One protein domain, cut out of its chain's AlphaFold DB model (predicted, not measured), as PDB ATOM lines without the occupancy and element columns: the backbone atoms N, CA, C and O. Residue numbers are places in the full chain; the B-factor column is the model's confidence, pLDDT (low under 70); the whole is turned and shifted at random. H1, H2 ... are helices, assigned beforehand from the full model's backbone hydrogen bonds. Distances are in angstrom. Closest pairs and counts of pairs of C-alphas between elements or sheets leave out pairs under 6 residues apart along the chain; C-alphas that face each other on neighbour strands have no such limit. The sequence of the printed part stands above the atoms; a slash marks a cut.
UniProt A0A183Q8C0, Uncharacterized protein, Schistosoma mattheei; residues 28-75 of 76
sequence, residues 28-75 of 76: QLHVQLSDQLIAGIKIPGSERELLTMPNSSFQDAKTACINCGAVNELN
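AT A GLANCE: This is residues 28 to 75 of the 76 residues of an uncharacterized protein of Schistosoma mattheei (UniProt A0A183Q8C0). Two long helices, H3 and H1, lie side by side and point the same way but are shifted lengthwise, with H1 reaching toward one end of the domain and H3 toward the other. The short helix H2 packs on one side of this pair, near the middle of the length, and runs back the other way between them in the chain. The printed part has 48 residues, with three named helices in the order H1, H2, H3 and no named strand; the class is all helix. The whole is compact, with a radius of gyration of the C-alphas of 10.3 A, and its outline is a rod that spans 36 by 17 by 15 A.

IN THESE COORDINATES: The longest helix is H3, residues 58 to 73, which measures 22.0 A from first to last C-alpha. It begins at C-alpha 58, (-7.276, -32.247, 7.639), and ends at C-alpha 73, (-24.814, -39.449, 18.753). H1 takes residues 28 to 41 and measures 20.0 A, beginning at C-alpha 28, (1.019, -25.116, 7.878). H2, residues 46 to 51, measures 8.4 A.

HOW THE PARTS SIT: H3 and H1 touch at a shallow tilt of 15 degrees and run the same way. Their closest C-alphas are those of Phe 58 and Ser 34, 4.9 A apart, and H3 touches H1 with residues 58 to 65 alone. H2 and H3 touch at a shallow tilt of 27 degrees, opposite ways, and form a helical hairpin. Their closest C-alphas are those of Ser 46 and Cys 68, 6.2 A apart, and H3 touches H2 with residues 61 to 68 alone. H1 and H2 only just touch, with 3 pairs of C-alphas within 8 A. H1 touches H2 with residue 38 alone, and the closest C-alphas of the two helices are those of Ile 38 and Glu 47, 6.5 A apart. H1 and H2 run opposite ways at a steep tilt of 39 degrees and form a second helical hairpin. The helix packing is mostly aligned, but only just: of the 3 pairs of helices that touch, 2 are at a shallow tilt. In H1, H2 and H3 every O i to N i+4 pair is within hydrogen-bond range.

THE WHOLE: The C-alphas of Gln 28 and Asn 75, the first and last printed residues, are the two farthest apart, at 35.7 A. The printed part has no cut. The link from H1 to H2 is tight, with 4 residues, and the link from H2 to H3 is short, with 6 residues. The mean pLDDT of the printed part is 72.4, and 22 residues are under 70, namely residues 43 to 56 and residues 68 to 75.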
ATOM      1  N   GLN A  28       1.230 -24.272   6.698       85.19
ATOM      2  CA  GLN A  28       1.019 -25.116   7.878       85.19
ATOM      3  C   GLN A  28      -0.429 -25.105   8.375       85.19
ATOM      4  O   GLN A  28      -0.746 -25.834   9.314       85.19
ATOM      5  N   LEU A  29      -1.322 -24.326   7.749       86.44
ATOM      6  CA  LEU A  29      -2.725 -24.211   8.158       86.44
ATOM      7  C   LEU A  29      -3.398 -25.581   8.302       86.44
ATOM      8  O   LEU A  29      -4.095 -25.827   9.280       86.44
ATOM      9  N   HIS A  30      -3.156 -26.488   7.357       83.75
ATOM     10  CA  HIS A  30      -3.744 -27.824   7.381       83.75
ATOM     11  C   HIS A  30      -3.241 -28.678   8.549       83.75
ATOM     12  O   HIS A  30      -4.047 -29.353   9.180       83.75
ATOM     13  N   VAL A  31      -1.944 -28.615   8.857       84.50
ATOM     14  CA  VAL A  31      -1.339 -29.367   9.969       84.50
ATOM     15  C   VAL A  31      -1.869 -28.842  11.304       84.50
ATOM     16  O   VAL A  31      -2.377 -29.610  12.110       84.50
ATOM     17  N   GLN A  32      -1.870 -27.516  11.482       86.44
ATOM     18  CA  GLN A  32      -2.409 -26.858  12.677       86.44
ATOM     19  C   GLN A  32      -3.892 -27.176  12.904       86.44
ATOM     20  O   GLN A  32      -4.301 -27.473  14.024       86.44
ATOM     21  N   LEU A  33      -4.707 -27.144  11.845       87.00
ATOM     22  CA  LEU A  33      -6.124 -27.485  11.947       87.00
ATOM     23  C   LEU A  33      -6.341 -28.961  12.311       87.00
ATOM     24  O   LEU A  33      -7.253 -29.244  13.085       87.00
ATOM     25  N   SER A  34      -5.524 -29.884  11.795       84.25
ATOM     26  CA  SER A  34      -5.583 -31.304  12.171       84.25
ATOM     27  C   SER A  34      -5.234 -31.508  13.644       84.25
ATOM     28  O   SER A  34      -6.029 -32.094  14.380       84.25
ATOM     29  N   ASP A  35      -4.104 -30.963  14.097       84.19
ATOM     30  CA  ASP A  35      -3.647 -31.099  15.486       84.19
ATOM     31  C   ASP A  35      -4.672 -30.514  16.464       84.19
ATOM     32  O   ASP A  35      -5.027 -31.123  17.478       84.19
ATOM     33  N   GLN A  36      -5.216 -29.339  16.132       87.19
ATOM     34  CA  GLN A  36      -6.200 -28.668  16.969       87.19
ATOM     35  C   GLN A  36      -7.568 -29.364  16.947       87.19
ATOM     36  O   GLN A  36      -8.284 -29.319  17.949       87.19
ATOM     37  N   LEU A  37      -7.937 -30.023  15.844       86.25
ATOM     38  CA  LEU A  37      -9.137 -30.853  15.779       86.25
ATOM     39  C   LEU A  37      -9.004 -32.068  16.706       86.25
ATOM     40  O   LEU A  37      -9.905 -32.301  17.512       86.25
ATOM     41  N   ILE A  38      -7.874 -32.779  16.646       80.94
ATOM     42  CA  ILE A  38      -7.591 -33.957  17.484       80.94
ATOM     43  C   ILE A  38      -7.621 -33.573  18.969       80.94
ATOM     44  O   ILE A  38      -8.374 -34.154  19.751       80.94
ATOM     45  N   ALA A  39      -6.872 -32.533  19.348       82.88
ATOM     46  CA  ALA A  39      -6.805 -32.065  20.733       82.88
ATOM     47  C   ALA A  39      -8.141 -31.489  21.240       82.88
ATOM     48  O   ALA A  39      -8.439 -31.525  22.438       82.88
ATOM     49  N   GLY A  40      -8.938 -30.918  20.334       85.12
ATOM     50  CA  GLY A  40     -10.164 -30.211  20.665       85.12
ATOM     51  C   GLY A  40     -11.383 -31.109  20.847       85.12
ATOM     52  O   GLY A  40     -12.253 -30.762  21.642       85.12
ATOM     53  N   ILE A  41     -11.462 -32.245  20.148       80.19
ATOM     54  CA  ILE A  41     -12.687 -33.054  20.116       80.19
ATOM     55  C   ILE A  41     -12.860 -33.954  21.342       80.19
ATOM     56  O   ILE A  41     -13.999 -34.232  21.708       80.19
ATOM     57  N   LYS A  42     -11.759 -34.364  21.992       70.56
ATOM     58  CA  LYS A  42     -11.730 -35.199  23.213       70.56
ATOM     59  C   LYS A  42     -12.765 -36.341  23.224       70.56
ATOM     60  O   LYS A  42     -13.359 -36.632  24.260       70.56
ATOM     61  N   ILE A  43     -12.998 -36.987  22.081       66.44
ATOM     62  CA  ILE A  43     -13.868 -38.164  22.004       66.44
ATOM     63  C   ILE A  43     -13.007 -39.388  22.343       66.44
ATOM     64  O   ILE A  43     -12.062 -39.678  21.598       66.44
ATOM     65  N   PRO A  44     -13.294 -40.120  23.437       57.75
ATOM     66  CA  PRO A  44     -12.620 -41.383  23.703       57.75
ATOM     67  C   PRO A  44     -12.940 -42.360  22.560       57.75
ATOM     68  O   PRO A  44     -14.092 -42.716  22.348       57.75
ATOM     69  N   GLY A  45     -11.920 -42.735  21.783       59.00
ATOM     70  CA  GLY A  45     -12.048 -43.560  20.573       59.00
ATOM     71  C   GLY A  45     -11.428 -42.905  19.337       59.00
ATOM     72  O   GLY A  45     -10.548 -43.498  18.718       59.00
ATOM     73  N   SER A  46     -11.783 -41.647  19.052       62.25
ATOM     74  CA  SER A  46     -11.255 -40.897  17.899       62.25
ATOM     75  C   SER A  46      -9.759 -40.626  18.013       62.25
ATOM     76  O   SER A  46      -9.052 -40.658  17.016       62.25
ATOM     77  N   GLU A  47      -9.256 -40.403  19.229       65.19
ATOM     78  CA  GLU A  47      -7.830 -40.156  19.464       65.19
ATOM     79  C   GLU A  47      -6.972 -41.346  19.005       65.19
ATOM     80  O   GLU A  47      -5.952 -41.151  18.360       65.19
ATOM     81  N   ARG A  48      -7.420 -42.591  19.237       66.88
ATOM     82  CA  ARG A  48      -6.711 -43.794  18.764       66.88
ATOM     83  C   ARG A  48      -6.703 -43.903  17.243       66.88
ATOM     84  O   ARG A  48      -5.652 -44.181  16.680       66.88
ATOM     85  N   GLU A  49      -7.850 -43.686  16.604       65.94
ATOM     86  CA  GLU A  49      -8.005 -43.810  15.149       65.94
ATOM     87  C   GLU A  49      -7.215 -42.716  14.406       65.94
ATOM     88  O   GLU A  49      -6.523 -42.985  13.424       65.94
ATOM     89  N   LEU A  50      -7.208 -41.499  14.957       65.25
ATOM     90  CA  LEU A  50      -6.450 -40.363  14.432       65.25
ATOM     91  C   LEU A  50      -4.938 -40.509  14.672       65.25
ATOM     92  O   LEU A  50      -4.152 -40.198  13.780       65.25
ATOM     93  N   LEU A  51      -4.513 -41.046  15.823       65.88
ATOM     94  CA  LEU A  51      -3.099 -41.342  16.102       65.88
ATOM     95  C   LEU A  51      -2.540 -42.475  15.223       65.88
ATOM     96  O   LEU A  51      -1.333 -42.525  14.992       65.88
ATOM     97  N   THR A  52      -3.389 -43.371  14.707       66.75
ATOM     98  CA  THR A  52      -2.976 -44.427  13.766       66.75
ATOM     99  C   THR A  52      -2.819 -43.962  12.317       66.75
ATOM    100  O   THR A  52      -2.342 -44.737  11.491       66.75
ATOM    101  N   MET A  53      -3.162 -42.707  11.999       66.62
ATOM    102  CA  MET A  53      -3.033 -42.140  10.652       66.62
ATOM    103  C   MET A  53      -1.945 -41.049  10.588       66.62
ATOM    104  O   MET A  53      -2.269 -39.858  10.489       66.62
ATOM    105  N   PRO A  54      -0.646 -41.408  10.619       57.19
ATOM    106  CA  PRO A  54       0.421 -40.435  10.417       57.19
ATOM    107  C   PRO A  54       0.317 -39.832   9.006       57.19
ATOM    108  O   PRO A  54       0.149 -40.555   8.027       57.19
ATOM    109  N   ASN A  55       0.422 -38.504   8.907       62.16
ATOM    110  CA  ASN A  55       0.244 -37.705   7.681       62.16
ATOM    111  C   ASN A  55      -1.189 -37.640   7.121       62.16
ATOM    112  O   ASN A  55      -1.368 -37.276   5.958       62.16
ATOM    113  N   SER A  56      -2.206 -37.959   7.925       69.06
ATOM    114  CA  SER A  56      -3.597 -37.713   7.539       69.06
ATOM    115  C   SER A  56      -3.828 -36.229   7.250       69.06
ATOM    116  O   SER A  56      -3.418 -35.336   7.998       69.06
ATOM    117  N   SER A  57      -4.484 -35.950   6.127       79.75
ATOM    118  CA  SER A  57      -4.889 -34.592   5.801       79.75
ATOM    119  C   SER A  57      -5.957 -34.117   6.788       79.75
ATOM    120  O   SER A  57      -6.662 -34.908   7.417       79.75
ATOM    121  N   PHE A  58      -6.160 -32.802   6.872       80.50
ATOM    122  CA  PHE A  58      -7.276 -32.247   7.639       80.50
ATOM    123  C   PHE A  58      -8.640 -32.821   7.214       80.50
ATOM    124  O   PHE A  58      -9.545 -32.924   8.039       80.50
ATOM    125  N   GLN A  59      -8.806 -33.218   5.947       81.75
ATOM    126  CA  GLN A  59     -10.050 -33.839   5.478       81.75
ATOM    127  C   GLN A  59     -10.233 -35.256   6.023       81.75
ATOM    128  O   GLN A  59     -11.354 -35.628   6.372       81.75
ATOM    129  N   ASP A  60      -9.149 -36.017   6.152       81.38
ATOM    130  CA  ASP A  60      -9.184 -37.360   6.732       81.38
ATOM    131  C   ASP A  60      -9.542 -37.273   8.218       81.38
ATOM    132  O   ASP A  60     -10.488 -37.919   8.668       81.38
ATOM    133  N   ALA A  61      -8.879 -36.372   8.953       79.00
ATOM    134  CA  ALA A  61      -9.180 -36.120  10.359       79.00
ATOM    135  C   ALA A  61     -10.624 -35.628  10.561       79.00
ATOM    136  O   ALA A  61     -11.333 -36.093  11.452       79.00
ATOM    137  N   LYS A  62     -11.100 -34.725   9.694       83.62
ATOM    138  CA  LYS A  62     -12.494 -34.264   9.678       83.62
ATOM    139  C   LYS A  62     -13.472 -35.419   9.465       83.62
ATOM    140  O   LYS A  62     -14.470 -35.494  10.177       83.62
ATOM    141  N   THR A  63     -13.199 -36.299   8.506       83.56
ATOM    142  CA  THR A  63     -14.075 -37.429   8.169       83.56
ATOM    143  C   THR A  63     -14.142 -38.432   9.315       83.56
ATOM    144  O   THR A  63     -15.237 -38.804   9.730       83.56
ATOM    145  N   ALA A  64     -12.991 -38.796   9.888       79.88
ATOM    146  CA  ALA A  64     -12.917 -39.665  11.059       79.88
ATOM    147  C   ALA A  64     -13.693 -39.073  12.246       79.88
ATOM    148  O   ALA A  64     -14.560 -39.734  12.811       79.88
ATOM    149  N   CYS A  65     -13.484 -37.792  12.560       78.94
ATOM    150  CA  CYS A  65     -14.211 -37.101  13.627       78.94
ATOM    151  C   CYS A  65     -15.732 -37.091  13.416       78.94
ATOM    152  O   CYS A  65     -16.477 -37.311  14.370       78.94
ATOM    153  N   ILE A  66     -16.206 -36.840  12.191       81.00
ATOM    154  CA  ILE A  66     -17.642 -36.863  11.864       81.00
ATOM    155  C   ILE A  66     -18.208 -38.273  12.046       81.00
ATOM    156  O   ILE A  66     -19.265 -38.420  12.652       81.00
ATOM    157  N   ASN A  67     -17.495 -39.301  11.580       77.38
ATOM    158  CA  ASN A  67     -17.924 -40.688  11.722       77.38
ATOM    159  C   ASN A  67     -17.965 -41.122  13.195       77.38
ATOM    160  O   ASN A  67     -18.973 -41.668  13.634       77.38
ATOM    161  N   CYS A  68     -16.932 -40.819  13.991       68.69
ATOM    162  CA  CYS A  68     -16.943 -41.112  15.427       68.69
ATOM    163  C   CYS A  68     -18.040 -40.336  16.173       68.69
ATOM    164  O   CYS A  68     -18.684 -40.882  17.064       68.69
ATOM    165  N   GLY A  69     -18.260 -39.067  15.810       65.75
ATOM    166  CA  GLY A  69     -19.326 -38.238  16.371       65.75
ATOM    167  C   GLY A  69     -20.713 -38.804  16.074       65.75
ATOM    168  O   GLY A  69     -21.514 -38.942  16.990       65.75
ATOM    169  N   ALA A  70     -20.960 -39.217  14.829       57.94
ATOM    170  CA  ALA A  70     -22.219 -39.833  14.414       57.94
ATOM    171  C   ALA A  70     -22.480 -41.171  15.125       57.94
ATOM    172  O   ALA A  70     -23.608 -41.440  15.524       57.94
ATOM    173  N   VAL A  71     -21.444 -41.993  15.335       55.47
ATOM    174  CA  VAL A  71     -21.558 -43.250  16.098       55.47
ATOM    175  C   VAL A  71     -21.887 -42.989  17.574       55.47
ATOM    176  O   VAL A  71     -22.689 -43.718  18.150       55.47
ATOM    177  N   ASN A  72     -21.335 -41.930  18.179       53.94
ATOM    178  CA  ASN A  72     -21.652 -41.552  19.561       53.94
ATOM    179  C   ASN A  72     -23.030 -40.883  19.716       53.94
ATOM    180  O   ASN A  72     -23.680 -41.088  20.736       53.94
ATOM    181  N   GLU A  73     -23.489 -40.098  18.734       50.34
ATOM    182  CA  GLU A  73     -24.814 -39.449  18.753       50.34
ATOM    183  C   GLU A  73     -25.970 -40.436  18.496       50.34
ATOM    184  O   GLU A  73     -27.100 -40.160  18.890       50.34
ATOM    185  N   LEU A  74     -25.702 -41.591  17.873       44.50
ATOM    186  CA  LEU A  74     -26.681 -42.663  17.632       44.50
ATOM    187  C   LEU A  74     -26.831 -43.649  18.807       44.50
ATOM    188  O   LEU A  74     -27.698 -44.518  18.754       44.50
ATOM    189  N   ASN A  75     -25.995 -43.542  19.844       40.72
ATOM    190  CA  ASN A  75     -26.005 -44.429  21.013       40.72
ATOM    191  C   ASN A  75     -26.649 -43.775  22.256       40.72
ATOM    192  O   ASN A  75     -26.191 -43.996  23.380       40.72
TER     193      ASN A  75